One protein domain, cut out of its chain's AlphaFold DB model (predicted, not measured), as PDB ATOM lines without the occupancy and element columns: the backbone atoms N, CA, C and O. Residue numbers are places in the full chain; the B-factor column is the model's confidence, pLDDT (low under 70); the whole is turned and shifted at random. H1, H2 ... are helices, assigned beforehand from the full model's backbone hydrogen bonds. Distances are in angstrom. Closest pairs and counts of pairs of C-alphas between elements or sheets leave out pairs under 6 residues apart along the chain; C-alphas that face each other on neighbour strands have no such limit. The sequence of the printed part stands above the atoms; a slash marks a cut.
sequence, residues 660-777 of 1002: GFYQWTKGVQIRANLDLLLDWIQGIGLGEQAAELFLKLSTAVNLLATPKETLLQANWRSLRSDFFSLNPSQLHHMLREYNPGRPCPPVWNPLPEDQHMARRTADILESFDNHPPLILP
ATOM      1  N   GLY A 660      23.381  15.461  93.283       79.56
ATOM      2  CA  GLY A 660      23.968  14.957  94.531       79.56
ATOM      3  C   GLY A 660      25.381  15.445  94.879       79.56
ATOM      4  O   GLY A 660      25.790  15.231  96.019       79.56
ATOM      5  N   PHE A 661      26.097  16.149  93.993       90.50
ATOM      6  CA  PHE A 661      27.329  16.872  94.360       90.50
ATOM      7  C   PHE A 661      27.029  18.073  95.275       90.50
ATOM      8  O   PHE A 661      27.729  18.312  96.260       90.50
ATOM      9  N   TYR A 662      25.951  18.809  94.990       93.62
ATOM     10  CA  TYR A 662      25.517  19.953  95.786       93.62
ATOM     11  C   TYR A 662      24.893  19.516  97.116       93.62
ATOM     12  O   TYR A 662      23.751  19.060  97.187       93.62
ATOM     13  N   GLN A 663      25.672  19.676  98.184       91.88
ATOM     14  CA  GLN A 663      25.304  19.378  99.565       91.88
ATOM     15  C   GLN A 663      25.923  20.424 100.497       91.88
ATOM     16  O   GLN A 663      26.997  20.951 100.203       91.88
ATOM     17  N   TRP A 664      25.305  20.654 101.657       92.88
ATOM     18  CA  TRP A 664      25.818  21.590 102.667       92.88
ATOM     19  C   TRP A 664      27.276  21.314 103.072       92.88
ATOM     20  O   TRP A 664      28.105  22.220 103.107       92.88
ATOM     21  N   THR A 665      27.616  20.042 103.301       90.81
ATOM     22  CA  THR A 665      28.980  19.603 103.639       90.81
ATOM     23  C   THR A 665      29.993  19.963 102.552       90.81
ATOM     24  O   THR A 665      31.090  20.412 102.871       90.81
ATOM     25  N   LYS A 666      29.617  19.830 101.273       92.50
ATOM     26  CA  LYS A 666      30.448  20.246 100.135       92.50
ATOM     27  C   LYS A 666      30.558  21.765 100.024       92.50
ATOM     28  O   LYS A 666      31.654  22.255  99.782       92.50
ATOM     29  N   GLY A 667      29.482  22.506 100.287       94.69
ATOM     30  CA  GLY A 667      29.523  23.967 100.379       94.69
ATOM     31  C   GLY A 667      30.522  24.464 101.425       94.69
ATOM     32  O   GLY A 667      31.386  25.275 101.109       94.69
ATOM     33  N   VAL A 668      30.468  23.918 102.644       94.06
ATOM     34  CA  VAL A 668      31.409  24.253 103.730       94.06
ATOM     35  C   VAL A 668      32.846  23.832 103.396       94.06
ATOM     36  O   VAL A 668      33.774  24.599 103.645       94.06
ATOM     37  N   GLN A 669      33.042  22.654 102.790       94.31
ATOM     38  CA  GLN A 669      34.357  22.183 102.331       94.31
ATOM     39  C   GLN A 669      34.990  23.164 101.328       94.31
ATOM     40  O   GLN A 669      36.135  23.574 101.499       94.31
ATOM     41  N   ILE A 670      34.233  23.565 100.300       95.94
ATOM     42  CA  ILE A 670      34.709  24.477  99.253       95.94
ATOM     43  C   ILE A 670      34.896  25.894  99.818       95.94
ATOM     44  O   ILE A 670      35.868  26.554  99.458       95.94
ATOM     45  N   ARG A 671      34.031  26.350 100.740       95.94
ATOM     46  CA  ARG A 671      34.179  27.653 101.410       95.94
ATOM     47  C   ARG A 671      35.507  27.744 102.150       95.94
ATOM     48  O   ARG A 671      36.260  28.667 101.882       95.94
ATOM     49  N   ALA A 672      35.830  26.755 102.982       95.12
ATOM     50  CA  ALA A 672      37.086  26.737 103.731       95.12
ATOM     51  C   ALA A 672      38.332  26.696 102.817       95.12
ATOM     52  O   ALA A 672      39.341  27.324 103.125       95.12
ATOM     53  N   ASN A 673      38.262  26.016 101.666       95.44
ATOM     54  CA  ASN A 673      39.335  26.051 100.662       95.44
ATOM     55  C   ASN A 673      39.479  27.429  99.999       95.44
ATOM     56  O   ASN A 673      40.597  27.879  99.749       95.44
ATOM     57  N   LEU A 674      38.355  28.084  99.698       96.62
ATOM     58  CA  LEU A 674      38.324  29.419  99.106       96.62
ATOM     59  C   LEU A 674      38.798  30.487 100.104       96.62
ATOM     60  O   LEU A 674      39.529  31.384  99.703       96.62
ATOM     61  N   ASP A 675      38.454  30.360 101.387       95.75
ATOM     62  CA  ASP A 675      38.945  31.234 102.460       95.75
ATOM     63  C   ASP A 675      40.475  31.180 102.557       95.75
ATOM     64  O   ASP A 675      41.120  32.220 102.492       95.75
ATOM     65  N   LEU A 676      41.079  29.983 102.574       95.25
ATOM     66  CA  LEU A 676      42.544  29.828 102.585       95.25
ATOM     67  C   LEU A 676      43.234  30.475 101.368       95.25
ATOM     68  O   LEU A 676      44.338  31.005 101.496       95.25
ATOM     69  N   LEU A 677      42.597  30.436 100.190       96.25
ATOM     70  CA  LEU A 677      43.099  31.113  98.992       96.25
ATOM     71  C   LEU A 677      42.986  32.640  99.126       96.25
ATOM     72  O   LEU A 677      43.958  33.353  98.878       96.25
ATOM     73  N   LEU A 678      41.815  33.144  99.522       96.81
ATOM     74  CA  LEU A 678      41.548  34.578  99.652       96.81
ATOM     75  C   LEU A 678      42.374  35.222 100.776       96.81
ATOM     76  O   LEU A 678      42.895  36.315 100.575       96.81
ATOM     77  N   ASP A 679      42.580  34.534 101.900       95.75
ATOM     78  CA  ASP A 679      43.442  34.976 103.003       95.75
ATOM     79  C   ASP A 679      44.906  35.119 102.556       95.75
ATOM     80  O   ASP A 679      45.580  36.089 102.914       95.75
ATOM     81  N   TRP A 680      45.408  34.200 101.721       96.25
ATOM     82  CA  TRP A 680      46.746  34.329 101.136       96.25
ATOM     83  C   TRP A 680      46.827  35.521 100.169       96.25
ATOM     84  O   TRP A 680      47.781  36.299 100.233       96.25
ATOM     85  N   ILE A 681      45.808  35.720  99.322       97.00
ATOM     86  CA  ILE A 681      45.747  36.858  98.388       97.00
ATOM     87  C   ILE A 681      45.669  38.199  99.149       97.00
ATOM     88  O   ILE A 681      46.346  39.171  98.797       97.00
ATOM     89  N   GLN A 682      44.907  38.246 100.243       95.88
ATOM     90  CA  GLN A 682      44.856  39.376 101.168       95.88
ATOM     91  C   GLN A 682      46.220  39.622 101.832       95.88
ATOM     92  O   GLN A 682      46.650  40.772 101.939       95.88
ATOM     93  N   GLY A 683      46.926  38.556 102.224       95.06
ATOM     94  CA  GLY A 683      48.258  38.609 102.832       95.06
ATOM     95  C   GLY A 683      49.361  39.163 101.921       95.06
ATOM     96  O   GLY A 683      50.315  39.757 102.424       95.06
ATOM     97  N   ILE A 684      49.228  39.034 100.595       94.06
ATOM     98  CA  ILE A 684      50.145  39.662  99.622       94.06
ATOM     99  C   ILE A 684      49.727  41.082  99.200       94.06
ATOM    100  O   ILE A 684      50.456  41.716  98.439       94.06
ATOM    101  N   GLY A 685      48.592  41.589  99.699       94.75
ATOM    102  CA  GLY A 685      48.106  42.949  99.442       94.75
ATOM    103  C   GLY A 685      47.180  43.113  98.232       94.75
ATOM    104  O   GLY A 685      46.909  44.246  97.854       94.75
ATOM    105  N   LEU A 686      46.671  42.026  97.636       95.25
ATOM    106  CA  LEU A 686      45.764  42.067  96.472       95.25
ATOM    107  C   LEU A 686      44.296  41.735  96.828       95.25
ATOM    108  O   LEU A 686      43.497  41.385  95.960       95.25
ATOM    109  N   GLY A 687      43.938  41.828  98.113       93.06
ATOM    110  CA  GLY A 687      42.639  41.393  98.640       93.06
ATOM    111  C   GLY A 687      41.425  42.148  98.089       93.06
ATOM    112  O   GLY A 687      40.424  41.512  97.774       93.06
ATOM    113  N   GLU A 688      41.512  43.470  97.902       93.19
ATOM    114  CA  GLU A 688      40.397  44.275  97.363       93.19
ATOM    115  C   GLU A 688      40.042  43.847  95.929       93.19
ATOM    116  O   GLU A 688      38.895  43.511  95.638       93.19
ATOM    117  N   GLN A 689      41.055  43.732  95.064       92.19
ATOM    118  CA  GLN A 689      40.905  43.259  93.686       92.19
ATOM    119  C   GLN A 689      40.380  41.815  93.618       92.19
ATOM    120  O   GLN A 689      39.580  41.473  92.745       92.19
ATOM    121  N   ALA A 690      40.791  40.955  94.552       94.62
ATOM    122  CA  ALA A 690      40.277  39.594  94.644       94.62
ATOM    123  C   ALA A 690      38.816  39.540  95.116       94.62
ATOM    124  O   ALA A 690      38.054  38.724  94.601       94.62
ATOM    125  N   ALA A 691      38.400  40.405  96.044       93.19
ATOM    126  CA  ALA A 691      37.028  40.434  96.553       93.19
ATOM    127  C   ALA A 691      36.001  40.728  95.445       93.19
ATOM    128  O   ALA A 691      34.940  40.103  95.412       93.19
ATOM    129  N   GLU A 692      36.337  41.619  94.507       93.25
ATOM    130  CA  GLU A 692      35.511  41.903  93.328       93.25
ATOM    131  C   GLU A 692      35.485  40.719  92.349       93.25
ATOM    132  O   GLU A 692      34.413  40.244  91.965       93.25
ATOM    133  N   LEU A 693      36.658  40.193  91.975       94.25
ATOM    134  CA  LEU A 693      36.781  39.140  90.958       94.25
ATOM    135  C   LEU A 693      36.216  37.785  91.413       94.25
ATOM    136  O   LEU A 693      35.616  37.073  90.610       94.25
ATOM    137  N   PHE A 694      36.356  37.434  92.695       96.50
ATOM    138  CA  PHE A 694      35.831  36.192  93.275       96.50
ATOM    139  C   PHE A 694      34.389  36.304  93.796       96.50
ATOM    140  O   PHE A 694      33.871  35.330  94.357       96.50
ATOM    141  N   LEU A 695      33.710  37.447  93.626       94.50
ATOM    142  CA  LEU A 695      32.360  37.678  94.157       94.50
ATOM    143  C   LEU A 695      31.359  36.601  93.711       94.50
ATOM    144  O   LEU A 695      30.562  36.111  94.516       94.50
ATOM    145  N   LYS A 696      31.406  36.198  92.434       94.75
ATOM    146  CA  LYS A 696      30.440  35.249  91.864       94.75
ATOM    147  C   LYS A 696      30.650  33.820  92.377       94.75
ATOM    148  O   LYS A 696      29.688  33.217  92.857       94.75
ATOM    149  N   LEU A 697      31.887  33.306  92.365       96.88
ATOM    150  CA  LEU A 697      32.211  32.009  92.974       96.88
ATOM    151  C   LEU A 697      31.917  32.008  94.477       96.88
ATOM    152  O   LEU A 697      31.280  31.080  94.970       96.88
ATOM    153  N   SER A 698      32.294  33.072  95.192       97.31
ATOM    154  CA  SER A 698      31.991  33.228  96.619       97.31
ATOM    155  C   SER A 698      30.492  33.139  96.891       97.31
ATOM    156  O   SER A 698      30.081  32.452  97.820       97.31
ATOM    157  N   THR A 699      29.660  33.772  96.061       97.25
ATOM    158  CA  THR A 699      28.197  33.755  96.211       97.25
ATOM    159  C   THR A 699      27.604  32.366  95.939       97.25
ATOM    160  O   THR A 699      26.767  31.906  96.715       97.25
ATOM    161  N   ALA A 700      28.081  31.650  94.913       97.56
ATOM    162  CA  ALA A 700      27.692  30.258  94.654       97.56
ATOM    163  C   ALA A 700      28.086  29.315  95.806       97.56
ATOM    164  O   ALA A 700      27.290  28.489  96.255       97.56
ATOM    165  N   VAL A 701      29.301  29.458  96.333       97.00
ATOM    166  CA  VAL A 701      29.789  28.649  97.456       97.00
ATOM    167  C   VAL A 701      29.041  28.990  98.751       97.00
ATOM    168  O   VAL A 701      28.671  28.082  99.495       97.00
ATOM    169  N   ASN A 702      28.716  30.265  98.988       96.62
ATOM    170  CA  ASN A 702      27.896  30.706 100.123       96.62
ATOM    171  C   ASN A 702      26.466  30.138 100.060       96.62
ATOM    172  O   ASN A 702      25.927  29.750 101.096       96.62
ATOM    173  N   LEU A 703      25.864  30.024  98.868       96.69
ATOM    174  CA  LEU A 703      24.569  29.356  98.682       96.69
ATOM    175  C   LEU A 703      24.633  27.893  99.145       96.69
ATOM    176  O   LEU A 703      23.776  27.451  99.907       96.69
ATOM    177  N   LEU A 704      25.676  27.158  98.745       95.31
ATOM    178  CA  LEU A 704      25.872  25.767  99.167       95.31
ATOM    179  C   LEU A 704      26.202  25.646 100.664       95.31
ATOM    180  O   LEU A 704      25.763  24.695 101.303       95.31
ATOM    181  N   ALA A 705      26.962  26.585 101.230       95.50
ATOM    182  CA  ALA A 705      27.329  26.606 102.648       95.50
ATOM    183  C   ALA A 705      26.204  27.117 103.574       95.50
ATOM    184  O   ALA A 705      26.301  26.983 104.797       95.50
ATOM    185  N   THR A 706      25.126  27.680 103.015       94.31
ATOM    186  CA  THR A 706      23.969  28.167 103.778       94.31
ATOM    187  C   THR A 706      23.336  27.012 104.564       94.31
ATOM    188  O   THR A 706      23.028  25.975 103.968       94.31
ATOM    189  N   PRO A 707      23.101  27.157 105.886       91.56
ATOM    190  CA  PRO A 707      22.467  26.116 106.685       91.56
ATOM    191  C   PRO A 707      21.151  25.653 106.064       91.56
ATOM    192  O   PRO A 707      20.298  26.457 105.678       91.56
ATOM    193  N   LYS A 708      20.991  24.335 105.975       85.75
ATOM    194  CA  LYS A 708      19.880  23.673 105.288       85.75
ATOM    195  C   LYS A 708      18.513  24.152 105.777       85.75
ATOM    196  O   LYS A 708      17.602  24.331 104.974       85.75
ATOM    197  N   GLU A 709      18.370  24.367 107.078       87.50
ATOM    198  CA  GLU A 709      17.149  24.841 107.727       87.50
ATOM    199  C   GLU A 709      16.766  26.245 107.241       87.50
ATOM    200  O   GLU A 709      15.590  26.499 106.988       87.50
ATOM    201  N   THR A 710      17.754  27.124 107.050       90.38
ATOM    202  CA  THR A 710      17.585  28.475 106.497       90.38
ATOM    203  C   THR A 710      17.240  28.416 105.010       90.38
ATOM    204  O   THR A 710      16.273  29.039 104.573       90.38
ATOM    205  N   LEU A 711      17.970  27.609 104.231       90.56
ATOM    206  CA  LEU A 711      17.757  27.480 102.785       90.56
ATOM    207  C   LEU A 711      16.353  26.933 102.454       90.56
ATOM    208  O   LEU A 711      15.701  27.402 101.525       90.56
ATOM    209  N   LEU A 712      15.851  25.981 103.250       88.75
ATOM    210  CA  LEU A 712      14.498  25.422 103.116       88.75
ATOM    211  C   LEU A 712      13.374  26.399 103.520       88.75
ATOM    212  O   LEU A 712      12.228  26.177 103.132       88.75
ATOM    213  N   GLN A 713      13.674  27.451 104.290       90.00
ATOM    214  CA  GLN A 713      12.721  28.521 104.627       90.00
ATOM    215  C   GLN A 713      12.699  29.643 103.576       90.00
ATOM    216  O   GLN A 713      11.714  30.377 103.477       90.00
ATOM    217  N   ALA A 714      13.761  29.773 102.780       92.81
ATOM    218  CA  ALA A 714      13.859  30.774 101.731       92.81
ATOM    219  C   ALA A 714      12.975  30.434 100.516       92.81
ATOM    220  O   ALA A 714      12.792  29.277 100.133       92.81
ATOM    221  N   ASN A 715      12.443  31.478  99.879       93.25
ATOM    222  CA  ASN A 715      11.701  31.399  98.619       93.25
ATOM    223  C   ASN A 715      12.517  32.041  97.486       93.25
ATOM    224  O   ASN A 715      13.447  32.802  97.748       93.25
ATOM    225  N   TRP A 716      12.124  31.797  96.233       94.38
ATOM    226  CA  TRP A 716      12.815  32.321  95.049       94.38
ATOM    227  C   TRP A 716      13.136  33.828  95.097       94.38
ATOM    228  O   TRP A 716      14.244  34.206  94.731       94.38
ATOM    229  N   ARG A 717      12.238  34.702  95.589       93.69
ATOM    230  CA  ARG A 717      12.519  36.155  95.662       93.69
ATOM    231  C   ARG A 717      13.627  36.483  96.655       93.69
ATOM    232  O   ARG A 717      14.499  37.282  96.333       93.69
ATOM    233  N   SER A 718      13.590  35.867  97.836       94.75
ATOM    234  CA  SER A 718      14.649  36.016  98.841       94.75
ATOM    235  C   SER A 718      15.979  35.529  98.272       94.75
ATOM    236  O   SER A 718      16.934  36.289  98.232       94.75
ATOM    237  N   LEU A 719      16.008  34.335  97.671       94.81
ATOM    238  CA  LEU A 719      17.222  33.772  97.072       94.81
ATOM    239  C   LEU A 719      17.772  34.625  95.909       94.81
ATOM    240  O   LEU A 719      18.982  34.791  95.795       94.81
ATOM    241  N   ARG A 720      16.913  35.226  95.073       94.88
ATOM    242  CA  ARG A 720      17.334  36.191  94.036       94.88
ATOM    243  C   ARG A 720      17.930  37.479  94.615       94.88
ATOM    244  O   ARG A 720      18.785  38.068  93.964       94.88
ATOM    245  N   SER A 721      17.479  37.909  95.794       93.75
ATOM    246  CA  SER A 721      17.997  39.089  96.500       93.75
ATOM    247  C   SER A 721      19.320  38.787  97.207       93.75
ATOM    248  O   SER A 721      20.287  39.526  97.054       93.75
ATOM    249  N   ASP A 722      19.369  37.682  97.951       93.31
ATOM    250  CA  ASP A 722      20.501  37.303  98.800       93.31
ATOM    251  C   ASP A 722      21.708  36.825  97.967       93.31
ATOM    252  O   ASP A 722      22.856  37.032  98.354       93.31
ATOM    253  N   PHE A 723      21.457  36.242  96.786       95.12
ATOM    254  CA  PHE A 723      22.474  35.723  95.860       95.12
ATOM    255  C   PHE A 723      22.456  36.463  94.506       95.12
ATOM    256  O   PHE A 723      22.544  35.851  93.439       95.12
ATOM    257  N   PHE A 724      22.327  37.795  94.545       92.50
ATOM    258  CA  PHE A 724      22.109  38.659  93.372       92.50
ATOM    259  C   PHE A 724      23.170  38.550  92.260       92.50
ATOM    260  O   PHE A 724      22.852  38.806  91.098       92.50
ATOM    261  N   SER A 725      24.417  38.183  92.588       94.25
ATOM    262  CA  SER A 725      25.504  38.067  91.604       94.25
ATOM    263  C   SER A 725      25.376  36.832  90.704       94.25
ATOM    264  O   SER A 725      26.043  36.763  89.673       94.25
ATOM    265  N   LEU A 726      24.557  35.849  91.092       96.19
ATOM    266  CA  LEU A 726      24.190  34.717  90.244       96.19
ATOM    267  C   LEU A 726      23.045  35.144  89.326       96.19
ATOM    268  O   LEU A 726      22.091  35.793  89.765       96.19
ATOM    269  N   ASN A 727      23.092  34.763  88.053       94.69
ATOM    270  CA  ASN A 727      21.955  34.982  87.162       94.69
ATOM    271  C   ASN A 727      20.813  33.965  87.453       94.69
ATOM    272  O   ASN A 727      21.015  32.998  88.199       94.69
ATOM    273  N   PRO A 728      19.592  34.156  86.909       95.75
ATOM    274  CA  PRO A 728      18.477  33.239  87.155       95.75
ATOM    275  C   PRO A 728      18.749  31.781  86.751       95.75
ATOM    276  O   PRO A 728      18.254  30.879  87.421       95.75
ATOM    277  N   SER A 729      19.529  31.531  85.694       95.38
ATOM    278  CA  SER A 729      19.891  30.180  85.232       95.38
ATOM    279  C   SER A 729      20.819  29.482  86.215       95.38
ATOM    280  O   SER A 729      20.553  28.352  86.613       95.38
ATOM    281  N   GLN A 730      21.857  30.188  86.663       96.25
ATOM    282  CA  GLN A 730      22.842  29.717  87.634       96.25
ATOM    283  C   GLN A 730      22.183  29.372  88.972       96.25
ATOM    284  O   GLN A 730      22.334  28.256  89.467       96.25
ATOM    285  N   LEU A 731      21.382  30.290  89.526       96.38
ATOM    286  CA  LEU A 731      20.675  30.050  90.786       96.38
ATOM    287  C   LEU A 731      19.686  28.879  90.672       96.38
ATOM    288  O   LEU A 731      19.632  28.026  91.555       96.38
ATOM    289  N   HIS A 732      18.911  28.815  89.586       94.75
ATOM    290  CA  HIS A 732      17.943  27.738  89.372       94.75
ATOM    291  C   HIS A 732      18.619  26.374  89.189       94.75
ATOM    292  O   HIS A 732      18.159  25.398  89.777       94.75
ATOM    293  N   HIS A 733      19.723  26.306  88.436       94.38
ATOM    294  CA  HIS A 733      20.532  25.094  88.275       94.38
ATOM    295  C   HIS A 733      21.037  24.581  89.625       94.38
ATOM    296  O   HIS A 733      20.775  23.434  89.987       94.38
ATOM    297  N   MET A 734      21.656  25.458  90.425       95.12
ATOM    298  CA  MET A 734      22.157  25.090  91.752       95.12
ATOM    299  C   MET A 734      21.052  24.597  92.690       95.12
ATOM    300  O   MET A 734      21.234  23.579  93.352       95.12
ATOM    301  N   LEU A 735      19.894  25.267  92.731       93.00
ATOM    302  CA  LEU A 735      18.768  24.871  93.589       93.00
ATOM    303  C   LEU A 735      18.068  23.587  93.124       93.00
ATOM    304  O   LEU A 735      17.547  22.846  93.960       93.00
ATOM    305  N   ARG A 736      18.037  23.314  91.811       90.62
ATOM    306  CA  ARG A 736      17.422  22.104  91.247       90.62
ATOM    307  C   ARG A 736      18.235  20.854  91.580       90.62
ATOM    308  O   ARG A 736      17.644  19.855  91.976       90.62
ATOM    309  N   GLU A 737      19.560  20.936  91.459       90.81
ATOM    310  CA  GLU A 737      20.481  19.814  91.705       90.81
ATOM    311  C   GLU A 737      20.947  19.702  93.173       90.81
ATOM    312  O   GLU A 737      21.625  18.736  93.547       90.81
ATOM    313  N   TYR A 738      20.589  20.668  94.031       91.75
ATOM    314  CA  TYR A 738      20.863  20.617  95.471       91.75
ATOM    315  C   TYR A 738      20.159  19.427  96.126       91.75
ATOM    316  O   TYR A 738      18.963  19.218  95.946       91.75
ATOM    317  N   ASN A 739      20.883  18.673  96.954       87.69
ATOM    318  CA  ASN A 739      20.347  17.520  97.671       87.69
ATOM    319  C   ASN A 739      20.114  17.844  99.162       87.69
ATOM    320  O   ASN A 739      21.009  17.647  99.989       87.69
ATOM    321  N   PRO A 740      18.897  18.260  99.574       80.88
ATOM    322  CA  PRO A 740      18.556  18.437 100.981       80.88
ATOM    323  C   PRO A 740      18.168  17.105 101.663       80.88
ATOM    324  O   PRO A 740      17.543  17.117 102.727       80.88
ATOM    325  N   GLY A 741      18.475  15.938 101.083       79.25
ATOM    326  CA  GLY A 741      18.068  14.620 101.598       79.25
ATOM    327  C   GLY A 741      16.546  14.412 101.650       79.25
ATOM    328  O   GLY A 741      16.059  13.582 102.415       79.25
ATOM    329  N   ARG A 742      15.798  15.231 100.903       78.38
ATOM    330  CA  ARG A 742      14.333  15.279 100.746       78.38
ATOM    331  C   ARG A 742      14.026  15.884  99.359       78.38
ATOM    332  O   ARG A 742      14.940  16.447  98.761       78.38
ATOM    333  N   PRO A 743      12.788  15.812  98.840       77.12
ATOM    334  CA  PRO A 743      12.427  16.512  97.605       77.12
ATOM    335  C   PRO A 743      12.631  18.030  97.728       77.12
ATOM    336  O   PRO A 743      12.320  18.605  98.775       77.12
ATOM    337  N   CYS A 744      13.127  18.674  96.669       79.31
ATOM    338  CA  CYS A 744      13.355  20.121  96.651       79.31
ATOM    339  C   CYS A 744      12.028  20.901  96.803       79.31
ATOM    340  O   CYS A 744      11.032  20.539  96.166       79.31
ATOM    341  N   PRO A 745      11.969  21.959  97.637       85.62
ATOM    342  CA  PRO A 745      10.748  22.734  97.834       85.62
ATOM    343  C   PRO A 745      10.233  23.396  96.545       85.62
ATOM    344  O   PRO A 745      11.003  24.053  95.842       85.62
ATOM    345  N   PRO A 746       8.916  23.365  96.259       85.44
ATOM    346  CA  PRO A 746       8.365  24.013  95.069       85.44
ATOM    347  C   PRO A 746       8.484  25.547  95.097       85.44
ATOM    348  O   PRO A 746       8.351  26.179  94.051       85.44
ATOM    349  N   VAL A 747       8.758  26.145  96.265       89.75
ATOM    350  CA  VAL A 747       9.000  27.590  96.457       89.75
ATOM    351  C   VAL A 747      10.367  28.068  95.946       89.75
ATOM    352  O   VAL A 747      10.604  29.275  95.905       89.75
ATOM    353  N   TRP A 748      11.250  27.145  95.554       91.94
ATOM    354  CA  TRP A 748      12.508  27.441  94.860       91.94
ATOM    355  C   TRP A 748      12.345  27.521  93.334       91.94
ATOM    356  O   TRP A 748      13.294  27.881  92.644       91.94
ATOM    357  N   ASN A 749      11.167  27.195  92.781       90.69
ATOM    358  CA  ASN A 749      10.939  27.336  91.343       90.69
ATOM    359  C   ASN A 749      10.910  28.821  90.931       90.69
ATOM    360  O   ASN A 749      10.323  29.635  91.653       90.69
ATOM    361  N   PRO A 750      11.448  29.175  89.749       92.00
ATOM    362  CA  PRO A 750      11.420  30.544  89.253       92.00
ATOM    363  C   PRO A 750      10.002  31.101  89.091       92.00
ATOM    364  O   PRO A 750       9.082  30.425  88.610       92.00
ATOM    365  N   LEU A 751       9.842  32.378  89.442       91.00
ATOM    366  CA  LEU A 751       8.623  33.139  89.163       91.00
ATOM    367  C   LEU A 751       8.395  33.286  87.649       91.00
ATOM    368  O   LEU A 751       9.366  33.246  86.895       91.00
ATOM    369  N   PRO A 752       7.147  33.500  87.181       87.56
ATOM    370  CA  PRO A 752       6.834  33.598  85.751       87.56
ATOM    371  C   PRO A 752       7.703  34.598  84.974       87.56
ATOM    372  O   PRO A 752       8.052  34.340  83.826       87.56
ATOM    373  N   GLU A 753       8.093  35.698  85.620       88.19
ATOM    374  CA  GLU A 753       9.010  36.715  85.091       88.19
ATOM    375  C   GLU A 753      10.409  36.128  84.792       88.19
ATOM    376  O   GLU A 753      10.924  36.285  83.685       88.19
ATOM    377  N   ASP A 754      10.981  35.361  85.726       89.88
ATOM    378  CA  ASP A 754      12.327  34.775  85.629       89.88
ATOM    379  C   ASP A 754      12.382  33.440  84.863       89.88
ATOM    380  O   ASP A 754      13.453  33.045  84.402       89.88
ATOM    381  N   GLN A 755      11.260  32.722  84.709       89.25
ATOM    382  CA  GLN A 755      11.216  31.364  84.129       89.25
ATOM    383  C   GLN A 755      11.873  31.249  82.752       89.25
ATOM    384  O   GLN A 755      12.439  30.205  82.427       89.25
ATOM    385  N   HIS A 756      11.784  32.299  81.939       89.31
ATOM    386  CA  HIS A 756      12.360  32.317  80.599       89.31
ATOM    387  C   HIS A 756      13.889  32.480  80.614       89.31
ATOM    388  O   HIS A 756      14.556  31.952  79.726       89.31
ATOM    389  N   MET A 757      14.442  33.183  81.611       90.00
ATOM    390  CA  MET A 757      15.887  33.272  81.827       90.00
ATOM    391  C   MET A 757      16.381  31.978  82.460       90.00
ATOM    392  O   MET A 757      17.210  31.306  81.874       90.00
ATOM    393  N   ALA A 758      15.767  31.551  83.568       91.19
ATOM    394  CA  ALA A 758      16.178  30.402  84.379       91.19
ATOM    395  C   ALA A 758      16.185  29.030  83.662       91.19
ATOM    396  O   ALA A 758      16.621  28.030  84.236       91.19
ATOM    397  N   ARG A 759      15.680  28.954  82.424       89.44
ATOM    398  CA  ARG A 759      15.730  27.769  81.548       89.44
ATOM    399  C   ARG A 759      16.826  27.834  80.477       89.44
ATOM    400  O   ARG A 759      16.998  26.862  79.749       89.44
ATOM    401  N   ARG A 760      17.554  28.947  80.353       91.00
ATOM    402  CA  ARG A 760      18.650  29.110  79.392       91.00
ATOM    403  C   ARG A 760      19.903  28.433  79.924       91.00
ATOM    404  O   ARG A 760      20.630  28.999  80.733       91.00
ATOM    405  N   THR A 761      20.155  27.226  79.434       88.69
ATOM    406  CA  THR A 761      21.358  26.446  79.751       88.69
ATOM    407  C   THR A 761      22.644  27.133  79.292       88.69
ATOM    408  O   THR A 761      23.646  27.055  79.991       88.69
ATOM    409  N   ALA A 762      22.595  27.881  78.185       88.75
ATOM    410  CA  ALA A 762      23.712  28.690  77.690       88.75
ATOM    411  C   ALA A 762      24.185  29.775  78.681       88.75
ATOM    412  O   ALA A 762      25.350  30.151  78.648       88.75
ATOM    413  N   ASP A 763      23.310  30.234  79.584       91.69
ATOM    414  CA  ASP A 763      23.630  31.264  80.580       91.69
ATOM    415  C   ASP A 763      24.145  30.649  81.910       91.69
ATOM    416  O   ASP A 763      24.304  31.365  82.896       91.69
ATOM    417  N   ILE A 764      24.352  29.325  82.002       93.00
ATOM    418  CA  ILE A 764      24.824  28.674  83.243       93.00
ATOM    419  C   ILE A 764      26.328  28.895  83.449       93.00
ATOM    420  O   ILE A 764      26.740  29.248  84.555       93.00
ATOM    421  N   LEU A 765      27.137  28.707  82.407       94.12
ATOM    422  CA  LEU A 765      28.592  28.864  82.473       94.12
ATOM    423  C   LEU A 765      29.006  30.330  82.278       94.12
ATOM    424  O   LEU A 765      28.357  31.091  81.563       94.12
ATOM    425  N   GLU A 766      30.105  30.722  82.912       92.06
ATOM    426  CA  GLU A 766      30.755  32.014  82.712       92.06
ATOM    427  C   GLU A 766      31.640  31.990  81.465       92.06
ATOM    428  O   GLU A 766      32.378  31.029  81.235       92.06
ATOM    429  N   SER A 767      31.603  33.078  80.691       88.75
ATOM    430  CA  SER A 767      32.526  33.292  79.575       88.75
ATOM    431  C   SER A 767      33.849  33.908  80.044       88.75
ATOM    432  O   SER A 767      33.876  34.756  80.938       88.75
ATOM    433  N   PHE A 768      34.936  33.541  79.365       86.69
ATOM    434  CA  PHE A 768      36.262  34.135  79.528       86.69
ATOM    435  C   PHE A 768      36.449  35.466  78.766       86.69
ATOM    436  O   PHE A 768      37.484  36.105  78.927       86.69
ATOM    437  N   ASP A 769      35.462  35.916  77.980       80.75
ATOM    438  CA  ASP A 769      35.576  37.109  77.114       80.75
ATOM    439  C   ASP A 769      35.738  38.442  77.879       80.75
ATOM    440  O   ASP A 769      36.181  39.432  77.306       80.75
ATOM    441  N   ASN A 770      35.352  38.497  79.161       82.56
ATOM    442  CA  ASN A 770      35.338  39.723  79.977       82.56
ATOM    443  C   ASN A 770      36.543  39.816  80.933       82.56
ATOM    444  O   ASN A 770      36.399  40.208  82.092       82.56
ATOM    445  N   HIS A 771      37.721  39.409  80.467       83.75
ATOM    446  CA  HIS A 771      38.962  39.509  81.235       83.75
ATOM    447  C   HIS A 771      39.372  40.981  81.482       83.75
ATOM    448  O   HIS A 771      39.005  41.873  80.708       83.75
ATOM    449  N   PRO A 772      40.198  41.271  82.505       87.25
ATOM    450  CA  PRO A 772      40.805  42.592  82.666       87.25
ATOM    451  C   PRO A 772      41.645  42.996  81.433       87.25
ATOM    452  O   PRO A 772      42.315  42.136  80.851       87.25
ATOM    453  N   PRO A 773      41.630  44.275  81.009       84.75
ATOM    454  CA  PRO A 773      42.513  44.776  79.958       84.75
ATOM    455  C   PRO A 773      43.932  45.037  80.489       84.75
ATOM    456  O   PRO A 773      44.112  45.376  81.659       84.75
ATOM    457  N   LEU A 774      44.930  44.941  79.606       91.69
ATOM    458  CA  LEU A 774      46.296  45.400  79.877       91.69
ATOM    459  C   LEU A 774      46.361  46.929  79.738       91.69
ATOM    460  O   LEU A 774      46.043  47.469  78.680       91.69
ATOM    461  N   ILE A 775      46.797  47.612  80.793       92.50
ATOM    462  CA  ILE A 775      46.993  49.064  80.858       92.50
ATOM    463  C   ILE A 775      48.467  49.318  81.180       92.50
ATOM    464  O   ILE A 775      48.989  48.806  82.172       92.50
ATOM    465  N   LEU A 776      49.160  50.088  80.339       93.00
ATOM    466  CA  LEU A 776      50.582  50.357  80.540       93.00
ATOM    467  C   LEU A 776      50.795  51.411  81.648       93.00
ATOM    468  O   LEU A 776      50.146  52.458  81.605       93.00
ATOM    469  N   PRO A 777      51.703  51.165  82.612       92.75
ATOM    470  CA  PRO A 777      51.995  52.105  83.690       92.75
ATOM    471  C   PRO A 777      52.533  53.455  83.213       92.75
ATOM    472  O   PRO A 777      53.322  53.525  82.272       92.75
TER     473      PRO A 777
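Overview. This is residues 660 to 777 of the 1002 residues of an uncharacterized protein of Chiloscyllium punctatum (UniProt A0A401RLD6). A long helix, H1, and the shorter H3 folding back beside it make a narrow V that closes where H1 begins and H3 ends, with H2 at the wide end; H4, H5 and H6 gather loosely past H3, and a long tail without named elements passes round H5 and H6 and then runs out along the length of the domain. The printed part has 118 residues with six named helices, H1 to H6 in order along the chain, and no named strand; the class is all helix. The whole is only just compact, close to loose, with a radius of gyration of the C-alphas of 16.1 A, and it is elongated, spanning 52 by 30 by 22 A.

Along the chain. Begin at Gly 660 and go to C-alpha 664 at (25.818, 21.590, 102.667); from there H1, residues 664 to 683, runs 28.2 A to C-alpha 683 at (48.258, 38.609, 102.832). Next come H2, residues 687 to 693, and H3, residues 695 to 705, which is 14.8 A long. H4 takes residues 708 to 713 and H5 residues 716 to 722. Look last for H6, residues 728 to 737, which runs 14.3 A to C-alpha 737 at (20.481, 19.814, 91.705).

Arrangement. Start with H1 and H3, which touch and run opposite ways at 36 degrees, an only just steep tilt; their closest C-alphas, of Gly 667 and Ala 705, are 4.1 A apart. H1 touches H2 with residues 678 to 682 alone, opposite ways at a steep tilt of 49 degrees, and the closest C-alphas, of Ile 681 and Gly 687, are 5.5 A apart. H2 and H3 meet only through their link. Look at Trp 664 and Lys 708 for the closest C-alphas of H1 and H4, 6.8 A apart; these helices are close but not clearly touching and about perpendicular at 76 degrees. H3 and H6 are near each other, with 9 pairs of C-alphas within 10 A. H5 and H6 are close but not clearly touching; their closest C-alphas, of Arg 720 and Pro 728, are 7.6 A apart. H4 and H5 are apart. In H1, H2, H3, H4, H5 and H6, every O i to N i+4 pair is within hydrogen-bond range.

Size, cuts and confidence. The two C-alphas farthest apart, of Arg 742 and Pro 777, are 55.4 A apart. The five links between the helices are tight, and the printed part has no cut. Past H6, follow residues 738 to 777, 40 residues with no named element. The mean pLDDT of the printed part is 92.0, and no printed residue is under 70.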